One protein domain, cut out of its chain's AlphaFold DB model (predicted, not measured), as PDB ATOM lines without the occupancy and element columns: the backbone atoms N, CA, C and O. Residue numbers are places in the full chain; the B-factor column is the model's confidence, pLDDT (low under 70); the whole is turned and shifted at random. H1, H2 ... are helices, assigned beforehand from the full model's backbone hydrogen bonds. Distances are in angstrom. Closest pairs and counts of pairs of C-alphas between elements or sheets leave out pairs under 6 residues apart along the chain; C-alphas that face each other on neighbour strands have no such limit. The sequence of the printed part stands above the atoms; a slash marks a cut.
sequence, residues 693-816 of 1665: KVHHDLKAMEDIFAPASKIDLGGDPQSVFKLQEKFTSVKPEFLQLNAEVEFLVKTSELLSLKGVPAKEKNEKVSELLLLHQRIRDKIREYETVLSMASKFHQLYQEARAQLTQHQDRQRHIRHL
ATOM      1  N   LYS A 693     -33.386  -4.328 -37.774       80.49
ATOM      2  CA  LYS A 693     -33.852  -4.437 -36.380       80.49
ATOM      3  C   LYS A 693     -35.206  -3.740 -36.227       80.49
ATOM      4  O   LYS A 693     -36.191  -4.361 -35.851       80.49
ATOM      5  N   VAL A 694     -35.265  -2.466 -36.606       80.43
ATOM      6  CA  VAL A 694     -36.415  -1.594 -36.323       80.43
ATOM      7  C   VAL A 694     -37.678  -2.031 -37.076       80.43
ATOM      8  O   VAL A 694     -38.775  -1.923 -36.538       80.43
ATOM      9  N   HIS A 695     -37.542  -2.613 -38.274       83.70
ATOM     10  CA  HIS A 695     -38.675  -3.220 -38.983       83.70
ATOM     11  C   HIS A 695     -39.262  -4.430 -38.230       83.70
ATOM     12  O   HIS A 695     -40.481  -4.593 -38.180       83.70
ATOM     13  N   HIS A 696     -38.417  -5.280 -37.636       82.76
ATOM     14  CA  HIS A 696     -38.876  -6.416 -36.831       82.76
ATOM     15  C   HIS A 696     -39.583  -5.945 -35.555       82.76
ATOM     16  O   HIS A 696     -40.695  -6.389 -35.263       82.76
ATOM     17  N   ASP A 697     -38.966  -4.996 -34.852       78.41
ATOM     18  CA  ASP A 697     -39.455  -4.470 -33.581       78.41
ATOM     19  C   ASP A 697     -40.801  -3.724 -33.740       78.41
ATOM     20  O   ASP A 697     -41.715  -3.928 -32.940       78.41
ATOM     21  N   LEU A 698     -40.988  -2.940 -34.818       82.18
ATOM     22  CA  LEU A 698     -42.297  -2.363 -35.171       82.18
ATOM     23  C   LEU A 698     -43.363  -3.444 -35.378       82.18
ATOM     24  O   LEU A 698     -44.499  -3.290 -34.936       82.18
ATOM     25  N   LYS A 699     -43.023  -4.542 -36.059       81.48
ATOM     26  CA  LYS A 699     -44.008  -5.569 -36.415       81.48
ATOM     27  C   LYS A 699     -44.548  -6.297 -35.184       81.48
ATOM     28  O   LYS A 699     -45.744  -6.558 -35.123       81.48
ATOM     29  N   ALA A 700     -43.701  -6.534 -34.181       80.46
ATOM     30  CA  ALA A 700     -44.116  -7.080 -32.887       80.46
ATOM     31  C   ALA A 700     -45.091  -6.157 -32.122       80.46
ATOM     32  O   ALA A 700     -45.872  -6.627 -31.297       80.46
ATOM     33  N   MET A 701     -45.073  -4.852 -32.405       77.69
ATOM     34  CA  MET A 701     -45.933  -3.863 -31.755       77.69
ATOM     35  C   MET A 701     -47.347  -3.789 -32.338       77.69
ATOM     36  O   MET A 701     -48.293  -3.449 -31.623       77.69
ATOM     37  N   GLU A 702     -47.515  -4.116 -33.623       77.54
ATOM     38  CA  GLU A 702     -48.824  -4.085 -34.283       77.54
ATOM     39  C   GLU A 702     -49.827  -5.034 -33.602       77.54
ATOM     40  O   GLU A 702     -51.006  -4.684 -33.480       77.54
ATOM     41  N   ASP A 703     -49.346  -6.174 -33.091       73.99
ATOM     42  CA  ASP A 703     -50.123  -7.197 -32.375       73.99
ATOM     43  C   ASP A 703     -50.604  -6.751 -30.980       73.99
ATOM     44  O   ASP A 703     -51.600  -7.268 -30.470       73.99
ATOM     45  N   ILE A 704     -49.932  -5.779 -30.351       72.52
ATOM     46  CA  ILE A 704     -50.247  -5.341 -28.978       72.52
ATOM     47  C   ILE A 704     -51.480  -4.417 -28.957       72.52
ATOM     48  O   ILE A 704     -52.246  -4.399 -27.988       72.52
ATOM     49  N   PHE A 705     -51.725  -3.686 -30.050       66.56
ATOM     50  CA  PHE A 705     -52.869  -2.786 -30.206       66.56
ATOM     51  C   PHE A 705     -54.065  -3.484 -30.880       66.56
ATOM     52  O   PHE A 705     -54.228  -3.460 -32.107       66.56
ATOM     53  N   ALA A 706     -54.925  -4.079 -30.050       61.57
ATOM     54  CA  ALA A 706     -56.234  -4.622 -30.429       61.57
ATOM     55  C   ALA A 706     -57.370  -3.587 -30.214       61.57
ATOM     56  O   ALA A 706     -57.188  -2.643 -29.450       61.57
ATOM     57  N   PRO A 707     -58.559  -3.724 -30.840       55.42
ATOM     58  CA  PRO A 707     -59.591  -2.680 -30.801       55.42
ATOM     59  C   PRO A 707     -60.098  -2.330 -29.391       55.42
ATOM     60  O   PRO A 707     -60.597  -3.191 -28.663       55.42
ATOM     61  N   ALA A 708     -60.060  -1.039 -29.043       54.09
ATOM     62  CA  ALA A 708     -60.426  -0.513 -27.722       54.09
ATOM     63  C   ALA A 708     -61.932  -0.604 -27.369       54.09
ATOM     64  O   ALA A 708     -62.334  -0.287 -26.252       54.09
ATOM     65  N   SER A 709     -62.783  -1.082 -28.283       53.56
ATOM     66  CA  SER A 709     -64.255  -1.115 -28.186       53.56
ATOM     67  C   SER A 709     -64.848  -2.130 -27.186       53.56
ATOM     68  O   SER A 709     -66.023  -2.482 -27.284       53.56
ATOM     69  N   LYS A 710     -64.050  -2.633 -26.233       56.40
ATOM     70  CA  LYS A 710     -64.418  -3.729 -25.311       56.40
ATOM     71  C   LYS A 710     -64.192  -3.444 -23.819       56.40
ATOM     72  O   LYS A 710     -64.428  -4.343 -23.015       56.40
ATOM     73  N   ILE A 711     -63.717  -2.257 -23.437       60.29
ATOM     74  CA  ILE A 711     -63.303  -1.962 -22.053       60.29
ATOM     75  C   ILE A 711     -64.080  -0.756 -21.511       60.29
ATOM     76  O   ILE A 711     -64.220   0.252 -22.199       60.29
ATOM     77  N   ASP A 712     -64.590  -0.871 -20.282       57.00
ATOM     78  CA  ASP A 712     -65.235   0.232 -19.564       57.00
ATOM     79  C   ASP A 712     -64.176   1.202 -19.012       57.00
ATOM     80  O   ASP A 712     -63.182   0.796 -18.408       57.00
ATOM     81  N   LEU A 713     -64.400   2.492 -19.251       59.55
ATOM     82  CA  LEU A 713     -63.502   3.602 -18.931       59.55
ATOM     83  C   LEU A 713     -64.080   4.538 -17.856       59.55
ATOM     84  O   LEU A 713     -63.401   5.480 -17.456       59.55
ATOM     85  N   GLY A 714     -65.328   4.319 -17.420       57.51
ATOM     86  CA  GLY A 714     -66.029   5.214 -16.498       57.51
ATOM     87  C   GLY A 714     -65.893   4.839 -15.023       57.51
ATOM     88  O   GLY A 714     -65.720   5.720 -14.189       57.51
ATOM     89  N   GLY A 715     -65.976   3.546 -14.689       60.96
ATOM     90  CA  GLY A 715     -66.222   3.101 -13.308       60.96
ATOM     91  C   GLY A 715     -65.009   2.859 -12.398       60.96
ATOM     92  O   GLY A 715     -65.202   2.594 -11.214       60.96
ATOM     93  N   ASP A 716     -63.771   2.889 -12.907       62.79
ATOM     94  CA  ASP A 716     -62.582   2.535 -12.113       62.79
ATOM     95  C   ASP A 716     -61.325   3.340 -12.517       62.79
ATOM     96  O   ASP A 716     -60.787   3.128 -13.613       62.79
ATOM     97  N   PRO A 717     -60.774   4.183 -11.613       63.56
ATOM     98  CA  PRO A 717     -59.492   4.848 -11.817       63.56
ATOM     99  C   PRO A 717     -58.359   3.879 -12.133       63.56
ATOM    100  O   PRO A 717     -57.473   4.230 -12.901       63.56
ATOM    101  N   GLN A 718     -58.372   2.662 -11.579       66.74
ATOM    102  CA  GLN A 718     -57.356   1.647 -11.848       66.74
ATOM    103  C   GLN A 718     -57.524   0.979 -13.214       66.74
ATOM    104  O   GLN A 718     -56.562   0.402 -13.702       66.74
ATOM    105  N   SER A 719     -58.695   1.029 -13.847       66.44
ATOM    106  CA  SER A 719     -58.908   0.485 -15.194       66.44
ATOM    107  C   SER A 719     -58.485   1.500 -16.247       66.44
ATOM    108  O   SER A 719     -57.776   1.130 -17.184       66.44
ATOM    109  N   VAL A 720     -58.766   2.788 -16.008       70.37
ATOM    110  CA  VAL A 720     -58.103   3.882 -16.731       70.37
ATOM    111  C   VAL A 720     -56.593   3.803 -16.515       70.37
ATOM    112  O   VAL A 720     -55.870   3.763 -17.498       70.37
ATOM    113  N   PHE A 721     -56.100   3.673 -15.276       70.90
ATOM    114  CA  PHE A 721     -54.659   3.548 -15.017       70.90
ATOM    115  C   PHE A 721     -54.032   2.297 -15.635       70.90
ATOM    116  O   PHE A 721     -52.918   2.423 -16.098       70.90
ATOM    117  N   LYS A 722     -54.692   1.131 -15.717       71.45
ATOM    118  CA  LYS A 722     -54.131  -0.074 -16.378       71.45
ATOM    119  C   LYS A 722     -54.091   0.052 -17.901       71.45
ATOM    120  O   LYS A 722     -53.172  -0.461 -18.535       71.45
ATOM    121  N   LEU A 723     -55.083   0.708 -18.510       70.67
ATOM    122  CA  LEU A 723     -55.049   1.019 -19.943       70.67
ATOM    123  C   LEU A 723     -54.040   2.126 -20.249       70.67
ATOM    124  O   LEU A 723     -53.300   2.004 -21.219       70.67
ATOM    125  N   GLN A 724     -53.968   3.151 -19.398       72.98
ATOM    126  CA  GLN A 724     -52.946   4.189 -19.432       72.98
ATOM    127  C   GLN A 724     -51.561   3.571 -19.258       72.98
ATOM    128  O   GLN A 724     -50.706   3.871 -20.062       72.98
ATOM    129  N   GLU A 725     -51.354   2.679 -18.288       74.79
ATOM    130  CA  GLU A 725     -50.094   1.993 -17.966       74.79
ATOM    131  C   GLU A 725     -49.617   1.137 -19.135       74.79
ATOM    132  O   GLU A 725     -48.478   1.292 -19.559       74.79
ATOM    133  N   LYS A 726     -50.498   0.319 -19.729       72.78
ATOM    134  CA  LYS A 726     -50.195  -0.414 -20.969       72.78
ATOM    135  C   LYS A 726     -49.915   0.522 -22.139       72.78
ATOM    136  O   LYS A 726     -48.985   0.296 -22.903       72.78
ATOM    137  N   PHE A 727     -50.683   1.598 -22.281       78.69
ATOM    138  CA  PHE A 727     -50.405   2.596 -23.303       78.69
ATOM    139  C   PHE A 727     -49.087   3.323 -23.030       78.69
ATOM    140  O   PHE A 727     -48.362   3.583 -23.968       78.69
ATOM    141  N   THR A 728     -48.699   3.580 -21.782       73.13
ATOM    142  CA  THR A 728     -47.426   4.203 -21.390       73.13
ATOM    143  C   THR A 728     -46.296   3.200 -21.164       73.13
ATOM    144  O   THR A 728     -45.217   3.624 -20.775       73.13
ATOM    145  N   SER A 729     -46.494   1.905 -21.424       76.42
ATOM    146  CA  SER A 729     -45.406   0.941 -21.618       76.42
ATOM    147  C   SER A 729     -45.139   0.767 -23.113       76.42
ATOM    148  O   SER A 729     -44.012   0.940 -23.561       76.42
ATOM    149  N   VAL A 730     -46.197   0.581 -23.911       78.93
ATOM    150  CA  VAL A 730     -46.085   0.369 -25.363       78.93
ATOM    151  C   VAL A 730     -45.878   1.683 -26.131       78.93
ATOM    152  O   VAL A 730     -45.254   1.678 -27.184       78.93
ATOM    153  N   LYS A 731     -46.330   2.845 -25.634       76.90
ATOM    154  CA  LYS A 731     -46.053   4.148 -26.273       76.90
ATOM    155  C   LYS A 731     -44.591   4.575 -26.127       76.90
ATOM    156  O   LYS A 731     -44.094   5.112 -27.104       76.90
ATOM    157  N   PRO A 732     -43.873   4.388 -25.004       78.74
ATOM    158  CA  PRO A 732     -42.425   4.579 -24.980       78.74
ATOM    159  C   PRO A 732     -41.690   3.619 -25.902       78.74
ATOM    160  O   PRO A 732     -40.815   4.073 -26.619       78.74
ATOM    161  N   GLU A 733     -42.093   2.348 -25.980       78.45
ATOM    162  CA  GLU A 733     -41.551   1.423 -26.981       78.45
ATOM    163  C   GLU A 733     -41.851   1.930 -28.410       78.45
ATOM    164  O   GLU A 733     -40.959   1.941 -29.251       78.45
ATOM    165  N   PHE A 734     -43.058   2.443 -28.689       82.19
ATOM    166  CA  PHE A 734     -43.401   3.059 -29.977       82.19
ATOM    167  C   PHE A 734     -42.689   4.386 -30.214       82.19
ATOM    168  O   PHE A 734     -42.429   4.727 -31.354       82.19
ATOM    169  N   LEU A 735     -42.400   5.175 -29.184       79.33
ATOM    170  CA  LEU A 735     -41.693   6.446 -29.308       79.33
ATOM    171  C   LEU A 735     -40.194   6.219 -29.442       79.33
ATOM    172  O   LEU A 735     -39.558   6.971 -30.165       79.33
ATOM    173  N   GLN A 736     -39.654   5.161 -28.835       77.06
ATOM    174  CA  GLN A 736     -38.326   4.644 -29.124       77.06
ATOM    175  C   GLN A 736     -38.291   4.068 -30.535       77.06
ATOM    176  O   GLN A 736     -37.349   4.356 -31.248       77.06
ATOM    177  N   LEU A 737     -39.312   3.344 -30.999       82.63
ATOM    178  CA  LEU A 737     -39.371   2.883 -32.385       82.63
ATOM    179  C   LEU A 737     -39.644   4.015 -33.368       82.63
ATOM    180  O   LEU A 737     -39.074   4.005 -34.441       82.63
ATOM    181  N   ASN A 738     -40.390   5.053 -33.003       82.67
ATOM    182  CA  ASN A 738     -40.511   6.287 -33.767       82.67
ATOM    183  C   ASN A 738     -39.186   7.049 -33.739       82.67
ATOM    184  O   ASN A 738     -38.864   7.676 -34.730       82.67
ATOM    185  N   ALA A 739     -38.411   6.995 -32.654       78.46
ATOM    186  CA  ALA A 739     -37.089   7.604 -32.548       78.46
ATOM    187  C   ALA A 739     -35.995   6.765 -33.217       78.46
ATOM    188  O   ALA A 739     -35.022   7.344 -33.668       78.46
ATOM    189  N   GLU A 740     -36.149   5.448 -33.346       80.37
ATOM    190  CA  GLU A 740     -35.271   4.552 -34.097       80.37
ATOM    191  C   GLU A 740     -35.651   4.560 -35.588       80.37
ATOM    192  O   GLU A 740     -34.758   4.547 -36.423       80.37
ATOM    193  N   VAL A 741     -36.933   4.709 -35.947       82.98
ATOM    194  CA  VAL A 741     -37.409   5.045 -37.304       82.98
ATOM    195  C   VAL A 741     -36.981   6.457 -37.670       82.98
ATOM    196  O   VAL A 741     -36.442   6.638 -38.746       82.98
ATOM    197  N   GLU A 742     -37.152   7.460 -36.806       79.41
ATOM    198  CA  GLU A 742     -36.661   8.820 -37.049       79.41
ATOM    199  C   GLU A 742     -35.140   8.872 -37.024       79.41
ATOM    200  O   GLU A 742     -34.583   9.639 -37.786       79.41
ATOM    201  N   PHE A 743     -34.440   8.083 -36.206       76.80
ATOM    202  CA  PHE A 743     -32.983   7.974 -36.261       76.80
ATOM    203  C   PHE A 743     -32.556   7.257 -37.531       76.80
ATOM    204  O   PHE A 743     -31.556   7.647 -38.108       76.80
ATOM    205  N   LEU A 744     -33.295   6.260 -38.019       81.64
ATOM    206  CA  LEU A 744     -33.027   5.626 -39.306       81.64
ATOM    207  C   LEU A 744     -33.401   6.528 -40.479       81.64
ATOM    208  O   LEU A 744     -32.707   6.524 -41.477       81.64
ATOM    209  N   VAL A 745     -34.424   7.360 -40.377       74.95
ATOM    210  CA  VAL A 745     -34.731   8.383 -41.375       74.95
ATOM    211  C   VAL A 745     -33.614   9.432 -41.341       74.95
ATOM    212  O   VAL A 745     -32.924   9.573 -42.347       74.95
ATOM    213  N   LYS A 746     -33.280   9.982 -40.164       71.99
ATOM    214  CA  LYS A 746     -32.183  10.938 -39.905       71.99
ATOM    215  C   LYS A 746     -30.778  10.395 -40.132       71.99
ATOM    216  O   LYS A 746     -29.870  11.189 -40.329       71.99
ATOM    217  N   THR A 747     -30.548   9.083 -40.129       71.65
ATOM    218  CA  THR A 747     -29.259   8.483 -40.522       71.65
ATOM    219  C   THR A 747     -29.269   7.946 -41.935       71.65
ATOM    220  O   THR A 747     -28.217   7.952 -42.556       71.65
ATOM    221  N   SER A 748     -30.429   7.661 -42.530       69.33
ATOM    222  CA  SER A 748     -30.548   7.648 -43.987       69.33
ATOM    223  C   SER A 748     -30.241   9.046 -44.533       69.33
ATOM    224  O   SER A 748     -29.620   9.155 -45.579       69.33
ATOM    225  N   GLU A 749     -30.642  10.106 -43.823       62.22
ATOM    226  CA  GLU A 749     -30.339  11.505 -44.124       62.22
ATOM    227  C   GLU A 749     -28.872  11.813 -43.819       62.22
ATOM    228  O   GLU A 749     -28.171  12.199 -44.736       62.22
ATOM    229  N   LEU A 750     -28.346  11.557 -42.612       64.37
ATOM    230  CA  LEU A 750     -26.931  11.801 -42.259       64.37
ATOM    231  C   LEU A 750     -25.922  10.948 -43.042       64.37
ATOM    232  O   LEU A 750     -24.734  11.250 -43.011       64.37
ATOM    233  N   LEU A 751     -26.368   9.895 -43.730       65.39
ATOM    234  CA  LEU A 751     -25.543   9.124 -44.660       65.39
ATOM    235  C   LEU A 751     -25.790   9.542 -46.115       65.39
ATOM    236  O   LEU A 751     -24.851   9.537 -46.896       65.39
ATOM    237  N   SER A 752     -26.975  10.046 -46.472       58.63
ATOM    238  CA  SER A 752     -27.142  10.851 -47.694       58.63
ATOM    239  C   SER A 752     -26.371  12.184 -47.636       58.63
ATOM    240  O   SER A 752     -25.919  12.656 -48.668       58.63
ATOM    241  N   LEU A 753     -26.147  12.745 -46.442       55.67
ATOM    242  CA  LEU A 753     -25.232  13.859 -46.151       55.67
ATOM    243  C   LEU A 753     -23.758  13.415 -46.104       55.67
ATOM    244  O   LEU A 753     -22.903  14.218 -45.737       55.67
ATOM    245  N   LYS A 754     -23.476  12.140 -46.409       55.37
ATOM    246  CA  LYS A 754     -22.139  11.549 -46.415       55.37
ATOM    247  C   LYS A 754     -21.977  10.432 -47.474       55.37
ATOM    248  O   LYS A 754     -21.734   9.277 -47.119       55.37
ATOM    249  N   GLY A 755     -22.179  10.747 -48.755       60.22
ATOM    250  CA  GLY A 755     -21.740   9.929 -49.905       60.22
ATOM    251  C   GLY A 755     -22.204   8.468 -49.972       60.22
ATOM    252  O   GLY A 755     -21.371   7.557 -49.963       60.22
ATOM    253  N   VAL A 756     -23.520   8.218 -50.038       59.71
ATOM    254  CA  VAL A 756     -24.099   6.859 -49.950       59.71
ATOM    255  C   VAL A 756     -25.243   6.588 -50.956       59.71
ATOM    256  O   VAL A 756     -26.148   7.419 -51.074       59.71
ATOM    257  N   PRO A 757     -25.299   5.404 -51.618       57.58
ATOM    258  CA  PRO A 757     -26.302   5.102 -52.651       57.58
ATOM    259  C   PRO A 757     -27.766   5.020 -52.171       57.58
ATOM    260  O   PRO A 757     -28.119   4.228 -51.294       57.58
ATOM    261  N   ALA A 758     -28.657   5.763 -52.837       55.45
ATOM    262  CA  ALA A 758     -30.058   5.918 -52.425       55.45
ATOM    263  C   ALA A 758     -31.025   4.775 -52.817       55.45
ATOM    264  O   ALA A 758     -32.051   4.611 -52.160       55.45
ATOM    265  N   LYS A 759     -30.749   3.956 -53.848       57.04
ATOM    266  CA  LYS A 759     -31.745   2.970 -54.341       57.04
ATOM    267  C   LYS A 759     -32.116   1.897 -53.310       57.04
ATOM    268  O   LYS A 759     -33.291   1.728 -53.007       57.04
ATOM    269  N   GLU A 760     -31.130   1.240 -52.696       57.10
ATOM    270  CA  GLU A 760     -31.382   0.293 -51.592       57.10
ATOM    271  C   GLU A 760     -31.942   0.957 -50.322       57.10
ATOM    272  O   GLU A 760     -32.468   0.254 -49.454       57.10
ATOM    273  N   LYS A 761     -31.794   2.283 -50.196       61.24
ATOM    274  CA  LYS A 761     -32.281   3.080 -49.067       61.24
ATOM    275  C   LYS A 761     -33.802   3.193 -49.128       61.24
ATOM    276  O   LYS A 761     -34.484   2.822 -48.178       61.24
ATOM    277  N   ASN A 762     -34.324   3.676 -50.255       67.37
ATOM    278  CA  ASN A 762     -35.709   4.130 -50.357       67.37
ATOM    279  C   ASN A 762     -36.723   2.984 -50.245       67.37
ATOM    280  O   ASN A 762     -37.736   3.146 -49.577       67.37
ATOM    281  N   GLU A 763     -36.434   1.820 -50.825       68.03
ATOM    282  CA  GLU A 763     -37.312   0.640 -50.802       68.03
ATOM    283  C   GLU A 763     -37.556   0.144 -49.360       68.03
ATOM    284  O   GLU A 763     -38.678   0.186 -48.852       68.03
ATOM    285  N   LYS A 764     -36.479  -0.187 -48.635       69.71
ATOM    286  CA  LYS A 764     -36.530  -0.702 -47.253       69.71
ATOM    287  C   LYS A 764     -36.976   0.352 -46.226       69.71
ATOM    288  O   LYS A 764     -37.568   0.006 -45.204       69.71
ATOM    289  N   VAL A 765     -36.715   1.640 -46.478       71.65
ATOM    290  CA  VAL A 765     -37.257   2.743 -45.660       71.65
ATOM    291  C   VAL A 765     -38.753   2.955 -45.936       71.65
ATOM    292  O   VAL A 765     -39.486   3.273 -45.004       71.65
ATOM    293  N   SER A 766     -39.246   2.709 -47.153       77.55
ATOM    294  CA  SER A 766     -40.684   2.802 -47.467       77.55
ATOM    295  C   SER A 766     -41.492   1.698 -46.779       77.55
ATOM    296  O   SER A 766     -42.522   1.991 -46.173       77.55
ATOM    297  N   GLU A 767     -40.997   0.454 -46.779       78.97
ATOM    298  CA  GLU A 767     -41.592  -0.647 -45.999       78.97
ATOM    299  C   GLU A 767     -41.680  -0.303 -44.503       78.97
ATOM    300  O   GLU A 767     -42.710  -0.525 -43.859       78.97
ATOM    301  N   LEU A 768     -40.602   0.269 -43.954       82.00
ATOM    302  CA  LEU A 768     -40.520   0.708 -42.561       82.00
ATOM    303  C   LEU A 768     -41.538   1.820 -42.253       82.00
ATOM    304  O   LEU A 768     -42.252   1.740 -41.256       82.00
ATOM    305  N   LEU A 769     -41.631   2.836 -43.117       79.87
ATOM    306  CA  LEU A 769     -42.550   3.966 -42.958       79.87
ATOM    307  C   LEU A 769     -44.022   3.550 -43.056       79.87
ATOM    308  O   LEU A 769     -44.841   4.061 -42.295       79.87
ATOM    309  N   LEU A 770     -44.373   2.618 -43.947       83.42
ATOM    310  CA  LEU A 770     -45.760   2.183 -44.137       83.42
ATOM    311  C   LEU A 770     -46.257   1.316 -42.966       83.42
ATOM    312  O   LEU A 770     -47.395   1.474 -42.517       83.42
ATOM    313  N   LEU A 771     -45.387   0.466 -42.408       84.59
ATOM    314  CA  LEU A 771     -45.638  -0.246 -41.150       84.59
ATOM    315  C   LEU A 771     -45.775   0.736 -39.971       84.59
ATOM    316  O   LEU A 771     -46.732   0.663 -39.198       84.59
ATOM    317  N   HIS A 772     -44.855   1.700 -39.875       82.91
ATOM    318  CA  HIS A 772     -44.853   2.739 -38.843       82.91
ATOM    319  C   HIS A 772     -46.131   3.590 -38.844       82.91
ATOM    320  O   HIS A 772     -46.731   3.810 -37.792       82.91
ATOM    321  N   GLN A 773     -46.583   4.032 -40.022       83.35
ATOM    322  CA  GLN A 773     -47.803   4.825 -40.209       83.35
ATOM    323  C   GLN A 773     -49.034   4.109 -39.628       83.35
ATOM    324  O   GLN A 773     -49.795   4.697 -38.862       83.35
ATOM    325  N   ARG A 774     -49.194   2.811 -39.915       81.03
ATOM    326  CA  ARG A 774     -50.337   2.016 -39.441       81.03
ATOM    327  C   ARG A 774     -50.384   1.911 -37.911       81.03
ATOM    328  O   ARG A 774     -51.457   1.990 -37.314       81.03
ATOM    329  N   ILE A 775     -49.225   1.764 -37.266       83.03
ATOM    330  CA  ILE A 775     -49.116   1.697 -35.801       83.03
ATOM    331  C   ILE A 775     -49.341   3.090 -35.184       83.03
ATOM    332  O   ILE A 775     -50.070   3.212 -34.200       83.03
ATOM    333  N   ARG A 776     -48.813   4.152 -35.813       82.27
ATOM    334  CA  ARG A 776     -49.052   5.562 -35.447       82.27
ATOM    335  C   ARG A 776     -50.550   5.896 -35.396       82.27
ATOM    336  O   ARG A 776     -50.984   6.596 -34.482       82.27
ATOM    337  N   ASP A 777     -51.335   5.390 -36.344       78.68
ATOM    338  CA  ASP A 777     -52.779   5.635 -36.405       78.68
ATOM    339  C   ASP A 777     -53.553   4.852 -35.324       78.68
ATOM    340  O   ASP A 777     -54.333   5.471 -34.593       78.68
ATOM    341  N   LYS A 778     -53.258   3.555 -35.103       79.09
ATOM    342  CA  LYS A 778     -53.794   2.787 -33.950       79.09
ATOM    343  C   LYS A 778     -53.507   3.481 -32.611       79.09
ATOM    344  O   LYS A 778     -54.353   3.512 -31.715       79.09
ATOM    345  N   ILE A 779     -52.305   4.038 -32.468       79.45
ATOM    346  CA  ILE A 779     -51.890   4.761 -31.266       79.45
ATOM    347  C   ILE A 779     -52.682   6.055 -31.109       79.45
ATOM    348  O   ILE A 779     -53.148   6.316 -30.004       79.45
ATOM    349  N   ARG A 780     -52.924   6.818 -32.184       79.80
ATOM    350  CA  ARG A 780     -53.754   8.035 -32.133       79.80
ATOM    351  C   ARG A 780     -55.177   7.741 -31.644       79.80
ATOM    352  O   ARG A 780     -55.705   8.512 -30.844       79.80
ATOM    353  N   GLU A 781     -55.785   6.629 -32.062       75.07
ATOM    354  CA  GLU A 781     -57.097   6.203 -31.548       75.07
ATOM    355  C   GLU A 781     -57.061   6.002 -30.024       75.07
ATOM    356  O   GLU A 781     -57.796   6.675 -29.294       75.07
ATOM    357  N   TYR A 782     -56.148   5.157 -29.531       79.44
ATOM    358  CA  TYR A 782     -55.930   4.936 -28.094       79.44
ATOM    359  C   TYR A 782     -55.653   6.241 -27.329       79.44
ATOM    360  O   TYR A 782     -56.165   6.448 -26.227       79.44
ATOM    361  N   GLU A 783     -54.867   7.137 -27.921       77.29
ATOM    362  CA  GLU A 783     -54.439   8.403 -27.335       77.29
ATOM    363  C   GLU A 783     -55.602   9.379 -27.126       77.29
ATOM    364  O   GLU A 783     -55.679  10.022 -26.079       77.29
ATOM    365  N   THR A 784     -56.550   9.456 -28.069       76.18
ATOM    366  CA  THR A 784     -57.759  10.284 -27.898       76.18
ATOM    367  C   THR A 784     -58.644   9.773 -26.759       76.18
ATOM    368  O   THR A 784     -59.050  10.552 -25.891       76.18
ATOM    369  N   VAL A 785     -58.866   8.456 -26.704       75.77
ATOM    370  CA  VAL A 785     -59.670   7.784 -25.672       75.77
ATOM    371  C   VAL A 785     -59.050   7.975 -24.281       75.77
ATOM    372  O   VAL A 785     -59.740   8.357 -23.331       75.77
ATOM    373  N   LEU A 786     -57.733   7.796 -24.162       76.63
ATOM    374  CA  LEU A 786     -57.008   7.991 -22.905       76.63
ATOM    375  C   LEU A 786     -56.856   9.462 -22.514       76.63
ATOM    376  O   LEU A 786     -56.889   9.765 -21.324       76.63
ATOM    377  N   SER A 787     -56.770  10.396 -23.466       73.37
ATOM    378  CA  SER A 787     -56.774  11.837 -23.172       73.37
ATOM    379  C   SER A 787     -58.083  12.272 -22.504       73.37
ATOM    380  O   SER A 787     -58.066  13.031 -21.530       73.37
ATOM    381  N   MET A 788     -59.220  11.741 -22.971       69.12
ATOM    382  CA  MET A 788     -60.535  11.983 -22.365       69.12
ATOM    383  C   MET A 788     -60.617  11.415 -20.939       69.12
ATOM    384  O   MET A 788     -60.972  12.144 -20.010       69.12
ATOM    385  N   ALA A 789     -60.223  10.151 -20.743       72.72
ATOM    386  CA  ALA A 789     -60.240   9.497 -19.430       72.72
ATOM    387  C   ALA A 789     -59.219  10.096 -18.432       72.72
ATOM    388  O   ALA A 789     -59.496  10.192 -17.231       72.72
ATOM    389  N   SER A 790     -58.067  10.562 -18.932       70.96
ATOM    390  CA  SER A 790     -57.038  11.278 -18.166       70.96
ATOM    391  C   SER A 790     -57.516  12.643 -17.693       70.96
ATOM    392  O   SER A 790     -57.386  12.940 -16.511       70.96
ATOM    393  N   LYS A 791     -58.094  13.479 -18.570       71.96
ATOM    394  CA  LYS A 791     -58.570  14.823 -18.181       71.96
ATOM    395  C   LYS A 791     -59.626  14.768 -17.081       71.96
ATOM    396  O   LYS A 791     -59.598  15.598 -16.176       71.96
ATOM    397  N   PHE A 792     -60.515  13.776 -17.134       66.93
ATOM    398  CA  PHE A 792     -61.492  13.510 -16.079       66.93
ATOM    399  C   PHE A 792     -60.804  13.250 -14.724       66.93
ATOM    400  O   PHE A 792     -61.070  13.947 -13.744       66.93
ATOM    401  N   HIS A 793     -59.836  12.328 -14.686       70.65
ATOM    402  CA  HIS A 793     -59.093  11.998 -13.465       70.65
ATOM    403  C   HIS A 793     -58.138  13.104 -12.986       70.65
ATOM    404  O   HIS A 793     -57.976  13.280 -11.779       70.65
ATOM    405  N   GLN A 794     -57.529  13.871 -13.892       67.62
ATOM    406  CA  GLN A 794     -56.614  14.964 -13.553       67.62
ATOM    407  C   GLN A 794     -57.345  16.087 -12.811       67.62
ATOM    408  O   GLN A 794     -56.910  16.483 -11.732       67.62
ATOM    409  N   LEU A 795     -58.488  16.549 -13.331       65.77
ATOM    410  CA  LEU A 795     -59.296  17.594 -12.685       65.77
ATOM    411  C   LEU A 795     -59.759  17.173 -11.278       65.77
ATOM    412  O   LEU A 795     -59.792  17.988 -10.356       65.77
ATOM    413  N   TYR A 796     -60.057  15.884 -11.096       65.20
ATOM    414  CA  TYR A 796     -60.392  15.299  -9.797       65.20
ATOM    415  C   TYR A 796     -59.185  15.226  -8.836       65.20
ATOM    416  O   TYR A 796     -59.321  15.524  -7.645       65.20
ATOM    417  N   GLN A 797     -57.985  14.892  -9.328       65.96
ATOM    418  CA  GLN A 797     -56.768  14.859  -8.507       65.96
ATOM    419  C   GLN A 797     -56.240  16.255  -8.140       65.96
ATOM    420  O   GLN A 797     -55.801  16.447  -7.006       65.96
ATOM    421  N   GLU A 798     -56.309  17.243  -9.035       66.49
ATOM    422  CA  GLU A 798     -55.825  18.606  -8.766       66.49
ATOM    423  C   GLU A 798     -56.583  19.270  -7.608       66.49
ATOM    424  O   GLU A 798     -55.959  19.841  -6.707       66.49
ATOM    425  N   ALA A 799     -57.911  19.112  -7.554       54.91
ATOM    426  CA  ALA A 799     -58.730  19.564  -6.427       54.91
ATOM    427  C   ALA A 799     -58.281  18.935  -5.090       54.91
ATOM    428  O   ALA A 799     -58.232  19.605  -4.055       54.91
ATOM    429  N   ARG A 800     -57.887  17.655  -5.118       63.34
ATOM    430  CA  ARG A 800     -57.413  16.898  -3.950       63.34
ATOM    431  C   ARG A 800     -55.978  17.254  -3.537       63.34
ATOM    432  O   ARG A 800     -55.672  17.224  -2.347       63.34
ATOM    433  N   ALA A 801     -55.115  17.623  -4.484       66.98
ATOM    434  CA  ALA A 801     -53.726  18.021  -4.230       66.98
ATOM    435  C   ALA A 801     -53.596  19.459  -3.693       66.98
ATOM    436  O   ALA A 801     -52.736  19.742  -2.857       66.98
ATOM    437  N   GLN A 802     -54.472  20.376  -4.125       63.80
ATOM    438  CA  GLN A 802     -54.525  21.733  -3.567       63.80
ATOM    439  C   GLN A 802     -54.891  21.711  -2.072       63.80
ATOM    440  O   GLN A 802     -54.282  22.434  -1.278       63.80
ATOM    441  N   LEU A 803     -55.817  20.827  -1.675       66.67
ATOM    442  CA  LEU A 803     -56.213  20.610  -0.280       66.67
ATOM    443  C   LEU A 803     -55.035  20.174   0.610       66.67
ATOM    444  O   LEU A 803     -54.777  20.804   1.637       66.67
ATOM    445  N   THR A 804     -54.275  19.148   0.215       70.19
ATOM    446  CA  THR A 804     -53.137  18.664   1.020       70.19
ATOM    447  C   THR A 804     -51.998  19.681   1.089       70.19
ATOM    448  O   THR A 804     -51.483  19.941   2.179       70.19
ATOM    449  N   GLN A 805     -51.665  20.352  -0.022       71.24
ATOM    450  CA  GLN A 805     -50.649  21.413  -0.017       71.24
ATOM    451  C   GLN A 805     -51.031  22.575   0.920       71.24
ATOM    452  O   GLN A 805     -50.161  23.151   1.586       71.24
ATOM    453  N   HIS A 806     -52.320  22.925   0.995       67.43
ATOM    454  CA  HIS A 806     -52.798  23.919   1.952       67.43
ATOM    455  C   HIS A 806     -52.561  23.452   3.400       67.43
ATOM    456  O   HIS A 806     -51.947  24.177   4.189       67.43
ATOM    457  N   GLN A 807     -52.949  22.216   3.730       72.89
ATOM    458  CA  GLN A 807     -52.776  21.626   5.064       72.89
ATOM    459  C   GLN A 807     -51.306  21.566   5.522       72.89
ATOM    460  O   GLN A 807     -51.014  21.833   6.692       72.89
ATOM    461  N   ASP A 808     -50.362  21.262   4.625       71.50
ATOM    462  CA  ASP A 808     -48.926  21.263   4.942       71.50
ATOM    463  C   ASP A 808     -48.405  22.670   5.276       71.50
ATOM    464  O   ASP A 808     -47.742  22.863   6.304       71.50
ATOM    465  N   ARG A 809     -48.739  23.681   4.460       68.26
ATOM    466  CA  ARG A 809     -48.376  25.091   4.718       68.26
ATOM    467  C   ARG A 809     -48.972  25.591   6.032       68.26
ATOM    468  O   ARG A 809     -48.298  26.259   6.818       68.26
ATOM    469  N   GLN A 810     -50.223  25.233   6.289       73.06
ATOM    470  CA  GLN A 810     -50.961  25.609   7.485       73.06
ATOM    471  C   GLN A 810     -50.342  24.996   8.754       73.06
ATOM    472  O   GLN A 810     -50.223  25.686   9.768       73.06
ATOM    473  N   ARG A 811     -49.864  23.742   8.701       73.86
ATOM    474  CA  ARG A 811     -49.101  23.116   9.799       73.86
ATOM    475  C   ARG A 811     -47.780  23.847  10.084       73.86
ATOM    476  O   ARG A 811     -47.502  24.138  11.247       73.86
ATOM    477  N   HIS A 812     -47.016  24.217   9.053       74.63
ATOM    478  CA  HIS A 812     -45.757  24.960   9.218       74.63
ATOM    479  C   HIS A 812     -45.959  26.345   9.856       74.63
ATOM    480  O   HIS A 812     -45.255  26.708  10.799       74.63
ATOM    481  N   ILE A 813     -46.946  27.120   9.395       74.63
ATOM    482  CA  ILE A 813     -47.153  28.486   9.900       74.63
ATOM    483  C   ILE A 813     -47.741  28.476  11.328       74.63
ATOM    484  O   ILE A 813     -47.310  29.284  12.154       74.63
ATOM    485  N   ARG A 814     -48.608  27.508  11.687       76.55
ATOM    486  CA  ARG A 814     -49.024  27.289  13.094       76.55
ATOM    487  C   ARG A 814     -47.821  27.062  14.023       76.55
ATOM    488  O   ARG A 814     -47.825  27.557  15.150       76.55
ATOM    489  N   HIS A 815     -46.797  26.332  13.570       77.80
ATOM    490  CA  HIS A 815     -45.589  26.076  14.362       77.80
ATOM    491  C   HIS A 815     -44.791  27.365  14.631       77.80
ATOM    492  O   HIS A 815     -44.421  27.627  15.774       77.80
ATOM    493  N   LEU A 816     -44.605  28.212  13.610       78.28
ATOM    494  CA  LEU A 816     -43.894  29.493  13.734       78.28
ATOM    495  C   LEU A 816     -44.580  30.465  14.710       78.28
ATOM    496  O   LEU A 816     -43.911  31.036  15.572       78.28
TER     497      LEU A 816
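Overview. This is residues 693 to 816 of the 1665 residues of the protein "Coiled-coil domain-containing 141" of Danio rerio (UniProt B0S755). Two long helices, H2 and H3, run opposite ways and are joined at one end by a six-residue link; the short helix H1 packs on both, and H3 kinks near residue 790 and sticks out beyond the body as an arm, residues 794 to 816. The 124 printed residues include three named helices, H1, H2 and H3 along the chain, and no named strand; the class is all helix. The whole is extended, with a radius of gyration of the C-alphas of 21.8 A, and flat, spanning 73 by 43 by 18 A.

Arrangement. H1, residues 693 to 702, touches residues 730 to 741 alone of H2, residues 717 to 752. Their closest C-alphas, those of Leu 698 and Leu 737, are 6.6 A apart. They form a helical hairpin, at a shallow tilt of 29 degrees, opposite ways. H3, residues 759 to 816, touches H1 with residues 768 to 775 alone, at a steep tilt of 66 degrees, the same way; the closest C-alphas, those of His 695 and Leu 768, are 5.6 A apart. H2 and H3 touch at a steep tilt of 47 degrees, opposite ways, with the closest C-alphas, those of Gln 724 and Leu 786, 6.6 A apart. O i to N i+4 pairs are within hydrogen-bond range in 5 of 6 cases in H1, 31 of 32 in H2 and 49 of 54 in H3.

Along the chain. H1 begins at C-alpha 693 (-33.852, -4.437, -36.380) and measures 15.1 A from first to last C-alpha. H2 measures 48.7 A. H3 measures 74.1 A and ends at C-alpha 816 (-43.894, 29.493, 13.734).

Size, cuts and confidence. Without residues 794 to 816, which stand free, the body spans 58 by 20 by 18 A. The printed part has no cut; the link from H1 to H2, residues 703 to 716, is long. Mean pLDDT of the printed part is 71.7, with low confidence at, among others, residues 705 to 719, 748 to 764 and 794 to 803.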